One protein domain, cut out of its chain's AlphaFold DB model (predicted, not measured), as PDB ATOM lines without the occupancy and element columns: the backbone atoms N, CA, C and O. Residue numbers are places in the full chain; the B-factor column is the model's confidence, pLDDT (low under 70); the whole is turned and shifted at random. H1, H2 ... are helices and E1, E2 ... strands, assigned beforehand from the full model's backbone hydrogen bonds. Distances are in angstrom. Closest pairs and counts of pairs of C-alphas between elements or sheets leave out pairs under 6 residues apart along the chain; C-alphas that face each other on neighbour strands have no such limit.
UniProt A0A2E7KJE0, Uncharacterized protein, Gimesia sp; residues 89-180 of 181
ATOM      1  N   ASN A  89      15.297  86.119  62.586       98.38
ATOM      2  CA  ASN A  89      13.959  85.526  62.611       98.38
ATOM      3  C   ASN A  89      13.764  84.442  63.686       98.38
ATOM      4  O   ASN A  89      12.661  83.913  63.797       98.38
ATOM      5  N   LYS A  90      14.799  84.108  64.468       98.31
ATOM      6  CA  LYS A  90      14.720  83.190  65.614       98.31
ATOM      7  C   LYS A  90      14.855  83.884  66.970       98.31
ATOM      8  O   LYS A  90      14.938  83.215  68.000       98.31
ATOM      9  N   VAL A  91      14.877  85.216  66.983       98.38
ATOM     10  CA  VAL A  91      15.083  86.030  68.184       98.38
ATOM     11  C   VAL A  91      13.816  86.813  68.496       98.38
ATOM     12  O   VAL A  91      13.244  87.466  67.626       98.38
ATOM     13  N   CYS A  92      13.383  86.788  69.755       98.38
ATOM     14  CA  CYS A  92      12.399  87.749  70.231       98.38
ATOM     15  C   CYS A  92      13.104  89.065  70.551       98.38
ATOM     16  O   CYS A  92      13.822  89.166  71.549       98.38
ATOM     17  N   MET A  93      12.870  90.087  69.731       98.62
ATOM     18  CA  MET A  93      13.532  91.383  69.877       98.62
ATOM     19  C   MET A  93      13.045  92.175  71.092       98.62
ATOM     20  O   MET A  93      13.768  93.035  71.578       98.62
ATOM     21  N   VAL A  94      11.855  91.882  71.624       98.50
ATOM     22  CA  VAL A  94      11.347  92.540  72.841       98.50
ATOM     23  C   VAL A  94      12.029  91.988  74.091       98.50
ATOM     24  O   VAL A  94      12.467  92.759  74.938       98.50
ATOM     25  N   ASN A  95      12.167  90.664  74.176       97.75
ATOM     26  CA  ASN A  95      12.749  89.997  75.343       97.75
ATOM     27  C   ASN A  95      14.270  89.821  75.245       97.75
ATOM     28  O   ASN A  95      14.892  89.406  76.216       97.75
ATOM     29  N   ASN A  96      14.866  90.127  74.088       98.19
ATOM     30  CA  ASN A  96      16.281  89.898  73.797       98.19
ATOM     31  C   ASN A  96      16.674  88.440  74.069       98.19
ATOM     32  O   ASN A  96      17.598  88.160  74.829       98.19
ATOM     33  N   THR A  97      15.943  87.501  73.470       97.75
ATOM     34  CA  THR A  97      16.145  86.064  73.702       97.75
ATOM     35  C   THR A  97      16.101  85.289  72.395       97.75
ATOM     36  O   THR A  97      15.186  85.469  71.586       97.75
ATOM     37  N   TYR A  98      17.070  84.399  72.207       97.94
ATOM     38  CA  TYR A  98      17.095  83.413  71.142       97.94
ATOM     39  C   TYR A  98      16.154  82.254  71.473       97.94
ATOM     40  O   TYR A  98      16.285  81.591  72.500       97.94
ATOM     41  N   LEU A  99      15.198  82.001  70.583       96.19
ATOM     42  CA  LEU A  99      14.162  80.987  70.773       96.19
ATOM     43  C   LEU A  99      14.348  79.764  69.870       96.19
ATOM     44  O   LEU A  99      13.634  78.779  70.028       96.19
ATOM     45  N   GLY A 100      15.278  79.807  68.911       95.25
ATOM     46  CA  GLY A 100      15.613  78.674  68.036       95.25
ATOM     47  C   GLY A 100      14.547  78.273  67.009       95.25
ATOM     48  O   GLY A 100      14.832  77.477  66.114       95.25
ATOM     49  N   VAL A 101      13.352  78.857  67.076       95.69
ATOM     50  CA  VAL A 101      12.230  78.643  66.147       95.69
ATOM     51  C   VAL A 101      11.878  79.940  65.426       95.69
ATOM     52  O   VAL A 101      12.255  81.013  65.888       95.69
ATOM     53  N   GLN A 102      11.170  79.869  64.298       97.94
ATOM     54  CA  GLN A 102      10.748  81.068  63.567       97.94
ATOM     55  C   GLN A 102       9.775  81.914  64.404       97.94
ATOM     56  O   GLN A 102       8.853  81.385  65.023       97.94
ATOM     57  N   GLN A 103      10.007  83.224  64.428       98.50
ATOM     58  CA  GLN A 103       9.223  84.212  65.167       98.50
ATOM     59  C   GLN A 103       8.240  84.957  64.260       98.50
ATOM     60  O   GLN A 103       8.334  84.895  63.034       98.50
ATOM     61  N   ILE A 104       7.309  85.690  64.873       98.69
ATOM     62  CA  ILE A 104       6.301  86.480  64.164       98.69
ATOM     63  C   ILE A 104       6.969  87.722  63.572       98.69
ATOM     64  O   ILE A 104       7.610  88.484  64.299       98.69
ATOM     65  N   GLU A 105       6.797  87.927  62.268       98.62
ATOM     66  CA  GLU A 105       7.280  89.104  61.547       98.62
ATOM     67  C   GLU A 105       6.482  90.356  61.914       98.62
ATOM     68  O   GLU A 105       5.251  90.345  61.972       98.62
ATOM     69  N   VAL A 106       7.195  91.457  62.141       98.69
ATOM     70  CA  VAL A 106       6.617  92.755  62.488       98.69
ATOM     71  C   VAL A 106       7.239  93.830  61.592       98.69
ATOM     72  O   VAL A 106       8.282  94.392  61.943       98.69
ATOM     73  N   PRO A 107       6.646  94.108  60.417       98.25
ATOM     74  CA  PRO A 107       7.108  95.174  59.536       98.25
ATOM     75  C   PRO A 107       6.791  96.543  60.141       98.25
ATOM     76  O   PRO A 107       5.630  96.870  60.376       98.25
ATOM     77  N   VAL A 108       7.810  97.379  60.348       98.06
ATOM     78  CA  VAL A 108       7.627  98.763  60.812       98.06
ATOM     79  C   VAL A 108       8.574  99.690  60.057       98.06
ATOM     80  O   VAL A 108       9.788  99.507  60.093       98.06
ATOM     81  N   ASN A 109       8.031 100.715  59.392       95.19
ATOM     82  CA  ASN A 109       8.796 101.721  58.635       95.19
ATOM     83  C   ASN A 109       9.775 101.116  57.606       95.19
ATOM     84  O   ASN A 109      10.910 101.569  57.485       95.19
ATOM     85  N   GLY A 110       9.360 100.056  56.905       97.06
ATOM     86  CA  GLY A 110      10.192  99.369  55.909       97.06
ATOM     87  C   GLY A 110      11.285  98.461  56.487       97.06
ATOM     88  O   GLY A 110      12.052  97.884  55.722       97.06
ATOM     89  N   LYS A 111      11.352  98.302  57.814       98.25
ATOM     90  CA  LYS A 111      12.270  97.385  58.504       98.25
ATOM     91  C   LYS A 111      11.508  96.198  59.095       98.25
ATOM     92  O   LYS A 111      10.329  96.325  59.423       98.25
ATOM     93  N   MET A 112      12.188  95.061  59.246       98.56
ATOM     94  CA  MET A 112      11.601  93.822  59.769       98.56
ATOM     95  C   MET A 112      12.098  93.512  61.177       98.56
ATOM     96  O   MET A 112      13.300  93.384  61.408       98.56
ATOM     97  N   TYR A 113      11.151  93.358  62.098       98.81
ATOM     98  CA  TYR A 113      11.395  92.962  63.482       98.81
ATOM     99  C   TYR A 113      10.697  91.642  63.793       98.81
ATOM    100  O   TYR A 113       9.832  91.196  63.040       98.81
ATOM    101  N   TYR A 114      11.059  91.032  64.921       98.81
ATOM    102  CA  TYR A 114      10.582  89.704  65.286       98.81
ATOM    103  C   TYR A 114      10.138  89.635  66.748       98.81
ATOM    104  O   TYR A 114      10.863  90.040  67.661       98.81
ATOM    105  N   GLY A 115       8.929  89.116  66.973       98.44
ATOM    106  CA  GLY A 115       8.333  88.940  68.299       98.44
ATOM    107  C   GLY A 115       7.832  87.513  68.520       98.44
ATOM    108  O   GLY A 115       7.387  86.854  67.584       98.44
ATOM    109  N   CYS A 116       7.871  87.037  69.766       98.19
ATOM    110  CA  CYS A 116       7.471  85.662  70.094       98.19
ATOM    111  C   CYS A 116       5.991  85.476  70.427       98.19
ATOM    112  O   CYS A 116       5.527  84.349  70.582       98.19
ATOM    113  N   CYS A 117       5.247  86.568  70.594       98.38
ATOM    114  CA  CYS A 117       3.818  86.550  70.874       98.38
ATOM    115  C   CYS A 117       3.167  87.875  70.461       98.38
ATOM    116  O   CYS A 117       3.853  88.864  70.196       98.38
ATOM    117  N   GLU A 118       1.837  87.920  70.467       98.25
ATOM    118  CA  GLU A 118       1.053  89.096  70.073       98.25
ATOM    119  C   GLU A 118       1.354  90.346  70.921       98.25
ATOM    120  O   GLU A 118       1.408  91.462  70.401       98.25
ATOM    121  N   MET A 119       1.669  90.176  72.211       98.38
ATOM    122  CA  MET A 119       2.126  91.295  73.045       98.38
ATOM    123  C   MET A 119       3.466  91.870  72.566       98.38
ATOM    124  O   MET A 119       3.658  93.086  72.601       98.38
ATOM    125  N   CYS A 120       4.386  91.026  72.084       98.62
ATOM    126  CA  CYS A 120       5.650  91.489  71.510       98.62
ATOM    127  C   CYS A 120       5.420  92.212  70.179       98.62
ATOM    128  O   CYS A 120       6.031  93.251  69.943       98.62
ATOM    129  N   VAL A 121       4.499  91.714  69.348       98.62
ATOM    130  CA  VAL A 121       4.086  92.380  68.101       98.62
ATOM    131  C   VAL A 121       3.520  93.768  68.395       98.62
ATOM    132  O   VAL A 121       3.940  94.759  67.798       98.62
ATOM    133  N   THR A 122       2.612  93.859  69.365       98.56
ATOM    134  CA  THR A 122       2.015  95.126  69.804       98.56
ATOM    135  C   THR A 122       3.088  96.085  70.318       98.56
ATOM    136  O   THR A 122       3.128  97.248  69.921       98.56
ATOM    137  N   THR A 123       4.011  95.581  71.140       98.69
ATOM    138  CA  THR A 123       5.134  96.355  71.681       98.69
ATOM    139  C   THR A 123       6.019  96.918  70.570       98.69
ATOM    140  O   THR A 123       6.267  98.117  70.556       98.69
ATOM    141  N   LEU A 124       6.431  96.107  69.595       98.62
ATOM    142  CA  LEU A 124       7.283  96.557  68.485       98.62
ATOM    143  C   LEU A 124       6.612  97.631  67.613       98.62
ATOM    144  O   LEU A 124       7.283  98.559  67.155       98.62
ATOM    145  N   ASN A 125       5.292  97.539  67.424       98.25
ATOM    146  CA  ASN A 125       4.520  98.539  66.686       98.25
ATOM    147  C   ASN A 125       4.356  99.852  67.464       98.25
ATOM    148  O   ASN A 125       4.488 100.932  66.891       98.25
ATOM    149  N   GLN A 126       4.066  99.772  68.764       98.25
ATOM    150  CA  GLN A 126       3.661 100.932  69.566       98.25
ATOM    151  C   GLN A 126       4.818 101.633  70.281       98.25
ATOM    152  O   GLN A 126       4.722 102.824  70.558       98.25
ATOM    153  N   LYS A 127       5.895 100.907  70.595       98.12
ATOM    154  CA  LYS A 127       7.005 101.370  71.435       98.12
ATOM    155  C   LYS A 127       8.302 101.425  70.630       98.12
ATOM    156  O   LYS A 127       8.977 100.398  70.497       98.12
ATOM    157  N   PRO A 128       8.669 102.583  70.046       97.12
ATOM    158  CA  PRO A 128       9.883 102.727  69.245       97.12
ATOM    159  C   PRO A 128      11.158 102.278  69.958       97.12
ATOM    160  O   PRO A 128      12.030 101.707  69.319       97.12
ATOM    161  N   GLU A 129      11.258 102.474  71.269       97.69
ATOM    162  CA  GLU A 129      12.396 102.068  72.094       97.69
ATOM    163  C   GLU A 129      12.654 100.557  72.067       97.69
ATOM    164  O   GLU A 129      13.806 100.136  72.124       97.69
ATOM    165  N   SER A 130      11.617  99.733  71.885       98.06
ATOM    166  CA  SER A 130      11.760  98.271  71.837       98.06
ATOM    167  C   SER A 130      12.529  97.771  70.607       98.06
ATOM    168  O   SER A 130      13.073  96.663  70.624       98.06
ATOM    169  N   ARG A 131      12.614  98.608  69.565       98.44
ATOM    170  CA  ARG A 131      13.291  98.338  68.289       98.44
ATOM    171  C   ARG A 131      14.787  98.653  68.310       98.44
ATOM    172  O   ARG A 131      15.477  98.333  67.347       98.44
ATOM    173  N   TYR A 132      15.292  99.232  69.396       98.56
ATOM    174  CA  TYR A 132      16.700  99.586  69.538       98.56
ATOM    175  C   TYR A 132      17.358  98.845  70.700       98.56
ATOM    176  O   TYR A 132      16.697  98.422  71.651       98.56
ATOM    177  N   ALA A 133      18.670  98.686  70.602       98.38
ATOM    178  CA  ALA A 133      19.551  98.211  71.660       98.38
ATOM    179  C   ALA A 133      20.771  99.138  71.759       98.38
ATOM    180  O   ALA A 133      20.918 100.061  70.955       98.38
ATOM    181  N   ILE A 134      21.612  98.899  72.759       98.50
ATOM    182  CA  ILE A 134      22.921  99.536  72.891       98.50
ATOM    183  C   ILE A 134      23.968  98.485  72.548       98.50
ATOM    184  O   ILE A 134      23.891  97.376  73.083       98.50
ATOM    185  N   ASP A 135      24.898  98.830  71.664       98.50
ATOM    186  CA  ASP A 135      26.073  98.013  71.381       98.50
ATOM    187  C   ASP A 135      26.962  97.950  72.639       98.50
ATOM    188  O   ASP A 135      27.399  99.001  73.120       98.50
ATOM    189  N   PRO A 136      27.223  96.758  73.208       97.50
ATOM    190  CA  PRO A 136      28.026  96.616  74.422       97.50
ATOM    191  C   PRO A 136      29.471  97.109  74.302       97.50
ATOM    192  O   PRO A 136      30.080  97.411  75.326       97.50
ATOM    193  N   PHE A 137      30.027  97.166  73.089       97.88
ATOM    194  CA  PHE A 137      31.394  97.614  72.849       97.88
ATOM    195  C   PHE A 137      31.463  99.123  72.613       97.88
ATOM    196  O   PHE A 137      32.173  99.828  73.328       97.88
ATOM    197  N   SER A 138      30.725  99.632  71.622       97.56
ATOM    198  CA  SER A 138      30.806 101.049  71.240       97.56
ATOM    199  C   SER A 138      29.952 101.969  72.117       97.56
ATOM    200  O   SER A 138      30.207 103.169  72.178       97.56
ATOM    201  N   GLY A 139      28.935 101.431  72.799       97.94
ATOM    202  CA  GLY A 139      27.933 102.214  73.530       97.94
ATOM    203  C   GLY A 139      26.912 102.911  72.625       97.94
ATOM    204  O   GLY A 139      26.016 103.598  73.124       97.94
ATOM    205  N   GLU A 140      27.016 102.728  71.309       98.19
ATOM    206  CA  GLU A 140      26.135 103.360  70.336       98.19
ATOM    207  C   GLU A 140      24.770 102.675  70.266       98.19
ATOM    208  O   GLU A 140      24.587 101.486  70.554       98.19
ATOM    209  N   LYS A 141      23.766 103.455  69.865       98.12
ATOM    210  CA  LYS A 141      22.402 102.957  69.704       98.12
ATOM    211  C   LYS A 141      22.256 102.242  68.362       98.12
ATOM    212  O   LYS A 141      22.342 102.870  67.312       98.12
ATOM    213  N   VAL A 142      21.891 100.964  68.401       98.31
ATOM    214  CA  VAL A 142      21.724 100.119  67.209       98.31
ATOM    215  C   VAL A 142      20.264  99.743  66.978       98.31
ATOM    216  O   VAL A 142      19.507  99.471  67.913       98.31
ATOM    217  N   ASP A 143      19.843  99.731  65.715       98.50
ATOM    218  CA  ASP A 143      18.527  99.233  65.313       98.50
ATOM    219  C   ASP A 143      18.559  97.700  65.240       98.50
ATOM    220  O   ASP A 143      19.333  97.122  64.474       98.50
ATOM    221  N   LYS A 144      17.696  97.029  66.008       98.56
ATOM    222  CA  LYS A 144      17.685  95.561  66.118       98.56
ATOM    223  C   LYS A 144      17.407  94.850  64.794       98.56
ATOM    224  O   LYS A 144      17.826  93.709  64.623       98.56
ATOM    225  N   SER A 145      16.721  95.499  63.851       98.38
ATOM    226  CA  SER A 145      16.477  94.920  62.523       98.38
ATOM    227  C   SER A 145      17.739  94.855  61.656       98.38
ATOM    228  O   SER A 145      17.795  94.053  60.725       98.38
ATOM    229  N   MET A 146      18.752  95.670  61.968       97.94
ATOM    230  CA  MET A 146      20.008  95.772  61.217       97.94
ATOM    231  C   MET A 146      21.219  95.239  61.988       97.94
ATOM    232  O   MET A 146      22.182  94.822  61.351       97.94
ATOM    233  N   ALA A 147      21.142  95.168  63.317       98.44
ATOM    234  CA  ALA A 147      22.216  94.700  64.184       98.44
ATOM    235  C   ALA A 147      22.627  93.237  63.939       98.44
ATOM    236  O   ALA A 147      21.802  92.391  63.557       98.44
ATOM    237  N   PHE A 148      23.893  92.948  64.229       98.56
ATOM    238  CA  PHE A 148      24.422  91.599  64.397       98.56
ATOM    239  C   PHE A 148      24.045  91.097  65.788       98.56
ATOM    240  O   PHE A 148      24.155  91.833  66.767       98.56
ATOM    241  N   ILE A 149      23.544  89.867  65.874       98.56
ATOM    242  CA  ILE A 149      23.009  89.314  67.119       98.56
ATOM    243  C   ILE A 149      23.870  88.129  67.525       98.56
ATOM    244  O   ILE A 149      24.028  87.207  66.733       98.56
ATOM    245  N   TYR A 150      24.361  88.135  68.758       98.19
ATOM    246  CA  TYR A 150      25.148  87.043  69.329       98.19
ATOM    247  C   TYR A 150      24.528  86.580  70.641       98.19
ATOM    248  O   TYR A 150      23.766  87.321  71.276       98.19
ATOM    249  N   LEU A 151      24.834  85.349  71.050       97.25
ATOM    250  CA  LEU A 151      24.471  84.895  72.386       97.25
ATOM    251  C   LEU A 151      25.178  85.759  73.432       97.25
ATOM    252  O   LEU A 151      26.325  86.157  73.273       97.25
ATOM    253  N   ASN A 152      24.461  86.064  74.507       95.56
ATOM    254  CA  ASN A 152      25.060  86.667  75.681       95.56
ATOM    255  C   ASN A 152      25.730  85.550  76.506       95.56
ATOM    256  O   ASN A 152      24.986  84.706  77.023       95.56
ATOM    257  N   PRO A 153      27.067  85.552  76.676       90.69
ATOM    258  CA  PRO A 153      27.780  84.509  77.422       90.69
ATOM    259  C   PRO A 153      27.347  84.435  78.896       90.69
ATOM    260  O   PRO A 153      27.339  83.366  79.504       90.69
ATOM    261  N   ASP A 154      26.864  85.542  79.467       90.12
ATOM    262  CA  ASP A 154      26.367  85.579  80.846       90.12
ATOM    263  C   ASP A 154      24.939  85.017  80.991       90.12
ATOM    264  O   ASP A 154      24.403  84.893  82.102       90.12
ATOM    265  N   SER A 155      24.265  84.686  79.884       91.62
ATOM    266  CA  SER A 155      22.862  84.282  79.905       91.62
ATOM    267  C   SER A 155      22.659  82.771  79.945       91.62
ATOM    268  O   SER A 155      22.883  82.047  78.981       91.62
ATOM    269  N   LYS A 156      22.032  82.299  81.026       85.81
ATOM    270  CA  LYS A 156      21.617  80.893  81.176       85.81
ATOM    271  C   LYS A 156      20.442  80.474  80.285       85.81
ATOM    272  O   LYS A 156      20.186  79.282  80.145       85.81
ATOM    273  N   TYR A 157      19.698  81.432  79.730       87.25
ATOM    274  CA  TYR A 157      18.422  81.182  79.046       87.25
ATOM    275  C   TYR A 157      18.401  81.714  77.609       87.25
ATOM    276  O   TYR A 157      17.338  82.048  77.091       87.25
ATOM    277  N   GLY A 158      19.569  81.803  76.965       93.75
ATOM    278  CA  GLY A 158      19.673  82.216  75.564       93.75
ATOM    279  C   GLY A 158      19.408  83.704  75.345       93.75
ATOM    280  O   GLY A 158      18.889  84.091  74.301       93.75
ATOM    281  N   GLY A 159      19.715  84.544  76.333       97.25
ATOM    282  CA  GLY A 159      19.745  85.991  76.145       97.25
ATOM    283  C   GLY A 159      20.708  86.367  75.021       97.25
ATOM    284  O   GLY A 159      21.680  85.655  74.777       97.25
ATOM    285  N   VAL A 160      20.428  87.471  74.333       98.38
ATOM    286  CA  VAL A 160      21.244  87.933  73.203       98.38
ATOM    287  C   VAL A 160      21.742  89.355  73.407       98.38
ATOM    288  O   VAL A 160      21.102  90.158  74.092       98.38
ATOM    289  N   LEU A 161      22.861  89.657  72.762       98.31
ATOM    290  CA  LEU A 161      23.428  90.993  72.620       98.31
ATOM    291  C   LEU A 161      23.318  91.443  71.159       98.31
ATOM    292  O   LEU A 161      23.223  90.615  70.252       98.31
ATOM    293  N   TYR A 162      23.303  92.757  70.945       98.69
ATOM    294  CA  TYR A 162      23.182  93.370  69.624       98.69
ATOM    295  C   TYR A 162      24.395  94.251  69.378       98.69
ATOM    296  O   TYR A 162      24.707  95.082  70.221       98.69
ATOM    297  N   PHE A 163      25.017  94.104  68.216       98.69
ATOM    298  CA  PHE A 163      26.204  94.848  67.824       98.69
ATOM    299  C   PHE A 163      25.968  95.560  66.495       98.69
ATOM    300  O   PHE A 163      25.222  95.082  65.632       98.69
ATOM    301  N   GLU A 164      26.607  96.710  66.333       98.31
ATOM    302  CA  GLU A 164      26.628  97.462  65.082       98.31
ATOM    303  C   GLU A 164      27.398  96.704  63.997       98.31
ATOM    304  O   GLU A 164      27.003  96.718  62.831       98.31
ATOM    305  N   SER A 165      28.457  95.993  64.390       98.25
ATOM    306  CA  SER A 165      29.316  95.234  63.488       98.25
ATOM    307  C   SER A 165      29.862  93.953  64.127       98.25
ATOM    308  O   SER A 165      29.807  93.758  65.343       98.25
ATOM    309  N   THR A 166      30.400  93.064  63.292       97.75
ATOM    310  CA  THR A 166      31.099  91.844  63.724       97.75
ATOM    311  C   THR A 166      32.391  92.158  64.479       97.75
ATOM    312  O   THR A 166      32.761  91.435  65.400       97.75
ATOM    313  N   GLU A 167      33.055  93.259  64.134       98.06
ATOM    314  CA  GLU A 167      34.298  93.713  64.768       98.06
ATOM    315  C   GLU A 167      34.050  94.173  66.210       98.06
ATOM    316  O   GLU A 167      34.837  93.853  67.098       98.06
ATOM    317  N   ASN A 168      32.923  94.848  66.470       98.31
ATOM    318  CA  ASN A 168      32.539  95.243  67.828       98.31
ATOM    319  C   ASN A 168      32.317  94.018  68.729       98.31
ATOM    320  O   ASN A 168      32.741  94.017  69.884       98.31
ATOM    321  N   PHE A 169      31.705  92.952  68.203       97.69
ATOM    322  CA  PHE A 169      31.555  91.693  68.939       97.69
ATOM    323  C   PHE A 169      32.906  91.032  69.249       97.69
ATOM    324  O   PHE A 169      33.118  90.565  70.371       97.69
ATOM    325  N   GLN A 170      33.827  91.007  68.281       96.75
ATOM    326  CA  GLN A 170      35.169  90.448  68.483       96.75
ATOM    327  C   GLN A 170      35.918  91.208  69.579       96.75
ATOM    328  O   GLN A 170      36.383  90.599  70.538       96.75
ATOM    329  N   ALA A 171      35.939  92.540  69.500       96.81
ATOM    330  CA  ALA A 171      36.601  93.372  70.497       96.81
ATOM    331  C   ALA A 171      35.950  93.256  71.891       96.81
ATOM    332  O   ALA A 171      36.647  93.234  72.905       96.81
ATOM    333  N   PHE A 172      34.621  93.122  71.960       95.88
ATOM    334  CA  PHE A 172      33.912  92.827  73.208       95.88
ATOM    335  C   PHE A 172      34.335  91.483  73.815       95.88
ATOM    336  O   PHE A 172      34.596  91.406  75.015       95.88
ATOM    337  N   SER A 173      34.425  90.439  72.992       94.12
ATOM    338  CA  SER A 173      34.816  89.095  73.432       94.12
ATOM    339  C   SER A 173      36.252  89.075  73.963       94.12
ATOM    340  O   SER A 173      36.484  88.613  75.077       94.12
ATOM    341  N   GLU A 174      37.192  89.691  73.241       93.56
ATOM    342  CA  GLU A 174      38.596  89.806  73.663       93.56
ATOM    343  C   GLU A 174      38.754  90.559  74.995       93.56
ATOM    344  O   GLU A 174      39.523  90.148  75.870       93.56
ATOM    345  N   LEU A 175      38.004  91.652  75.185       91.12
ATOM    346  CA  LEU A 175      38.012  92.394  76.446       91.12
ATOM    347  C   LEU A 175      37.495  91.541  77.609       91.12
ATOM    348  O   LEU A 175      38.076  91.575  78.695       91.12
ATOM    349  N   ASN A 176      36.439  90.758  77.404       86.81
ATOM    350  CA  ASN A 176      35.887  89.898  78.453       86.81
ATOM    351  C   ASN A 176      36.825  88.739  78.817       86.81
ATOM    352  O   ASN A 176      36.983  88.432  80.002       86.81
ATOM    353  N   ASP A 177      37.521  88.165  77.838       85.81
ATOM    354  CA  ASP A 177      38.542  87.139  78.075       85.81
ATOM    355  C   ASP A 177      39.736  87.697  78.868       85.81
ATOM    356  O   ASP A 177      40.304  87.026  79.732       85.81
ATOM    357  N   SER A 178      40.111  88.960  78.630       80.00
ATOM    358  CA  SER A 178      41.202  89.609  79.370       80.00
ATOM    359  C   SER A 178      40.856  89.925  80.831       80.00
ATOM    360  O   SER A 178      41.740  89.916  81.681       80.00
ATOM    361  N   ASN A 179      39.578  90.165  81.138       75.06
ATOM    362  CA  ASN A 179      39.108  90.489  82.488       75.06
ATOM    363  C   ASN A 179      38.828  89.249  83.356       75.06
ATOM    364  O   ASN A 179      38.569  89.384  84.553       75.06
ATOM    365  N   THR A 180      38.829  88.054  82.761       64.81
ATOM    366  CA  THR A 180      38.548  86.782  83.445       64.81
ATOM    367  C   THR A 180      39.805  85.969  83.779       64.81
ATOM    368  O   THR A 180      39.694  84.970  84.495       64.81
TER     369      THR A 180
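AT A GLANCE: This is residues 89 to 180 of the 181 residues of an uncharacterized protein of Gimesia sp (UniProt A0A2E7KJE0). Three two-stranded hairpins form an elongated body: E1 and E2 at one end with H1 packed on them, E3 and E4 together with E5 and E6 in the middle, and H3 at the other end, beginning close to E5 and E6 and running on outward. The short helix H2 leads from H1 to E3, and the unnamed stretch of residues 89 to 103 includes a short antiparallel pairing of residues 91 to 92 with 97 to 98. The 92 printed residues hold three named helices and six named strands, in the order E1 E2 H1 H2 E3 E4 E5 E6 H3; the class is mixed, helices and strands, and each sheet is one antiparallel pair. The whole is compact, with a radius of gyration of the C-alphas of 13.4 A, and spans 41 by 25 by 17 A.

IN THESE COORDINATES: E1 is residues 104 to 108, 12.8 A long, beginning at C-alpha 104 (6.301, 86.480, 64.164), and E2 is residues 111 to 115, 13.5 A. H1 is residues 118 to 126, 12.1 A, and H2 is residues 128 to 131. E3 is residues 132 to 134 and E4 is residues 141 to 143. E5 is residues 148 to 151, 10.4 A, and E6 is residues 160 to 163, 10.1 A. H3 is residues 166 to 179, 20.4 A, ending at C-alpha 179 (39.108, 90.489, 82.488).

HOW THE PARTS SIT: E1 and E2 form a hairpin, antiparallel at 145 degrees, with N 106 and O 113 2.8 A apart, within hydrogen-bond range. The closest C-alphas of E1 and H1 are those of Val 106 and Val 121, 6.2 A apart. H1 and H2 only just touch, only at the corner by their link, with 3 pairs of C-alphas within 8 A; the closest are Leu 124 and Ser 130, 5.8 A. The hairpin E3 and E4, at 142 degrees, has N 133 and O 142 within range at 2.9 A. The closest C-alphas of E3 and E6 are those of Ala 133 and Tyr 162, 6.4 A. The hairpin E5 and E6, at 149 degrees, has N 163 and O 148 within range at 2.8 A. The closest C-alphas of E6 and H3 are those of Phe 163 and Phe 169, 6.3 A. Among the pairs that stay apart are E2 and E5, and H1 and H3. In H1 and H3 every O i to N i+4 pair is within hydrogen-bond range; H2 is too short for one.

THE WHOLE: The two C-alphas farthest apart are those of Asn 109 and Thr 180, 41.5 A. The printed part has no cut and no long link. The mean pLDDT of the printed part is 96.2, and residue 180 is under 70.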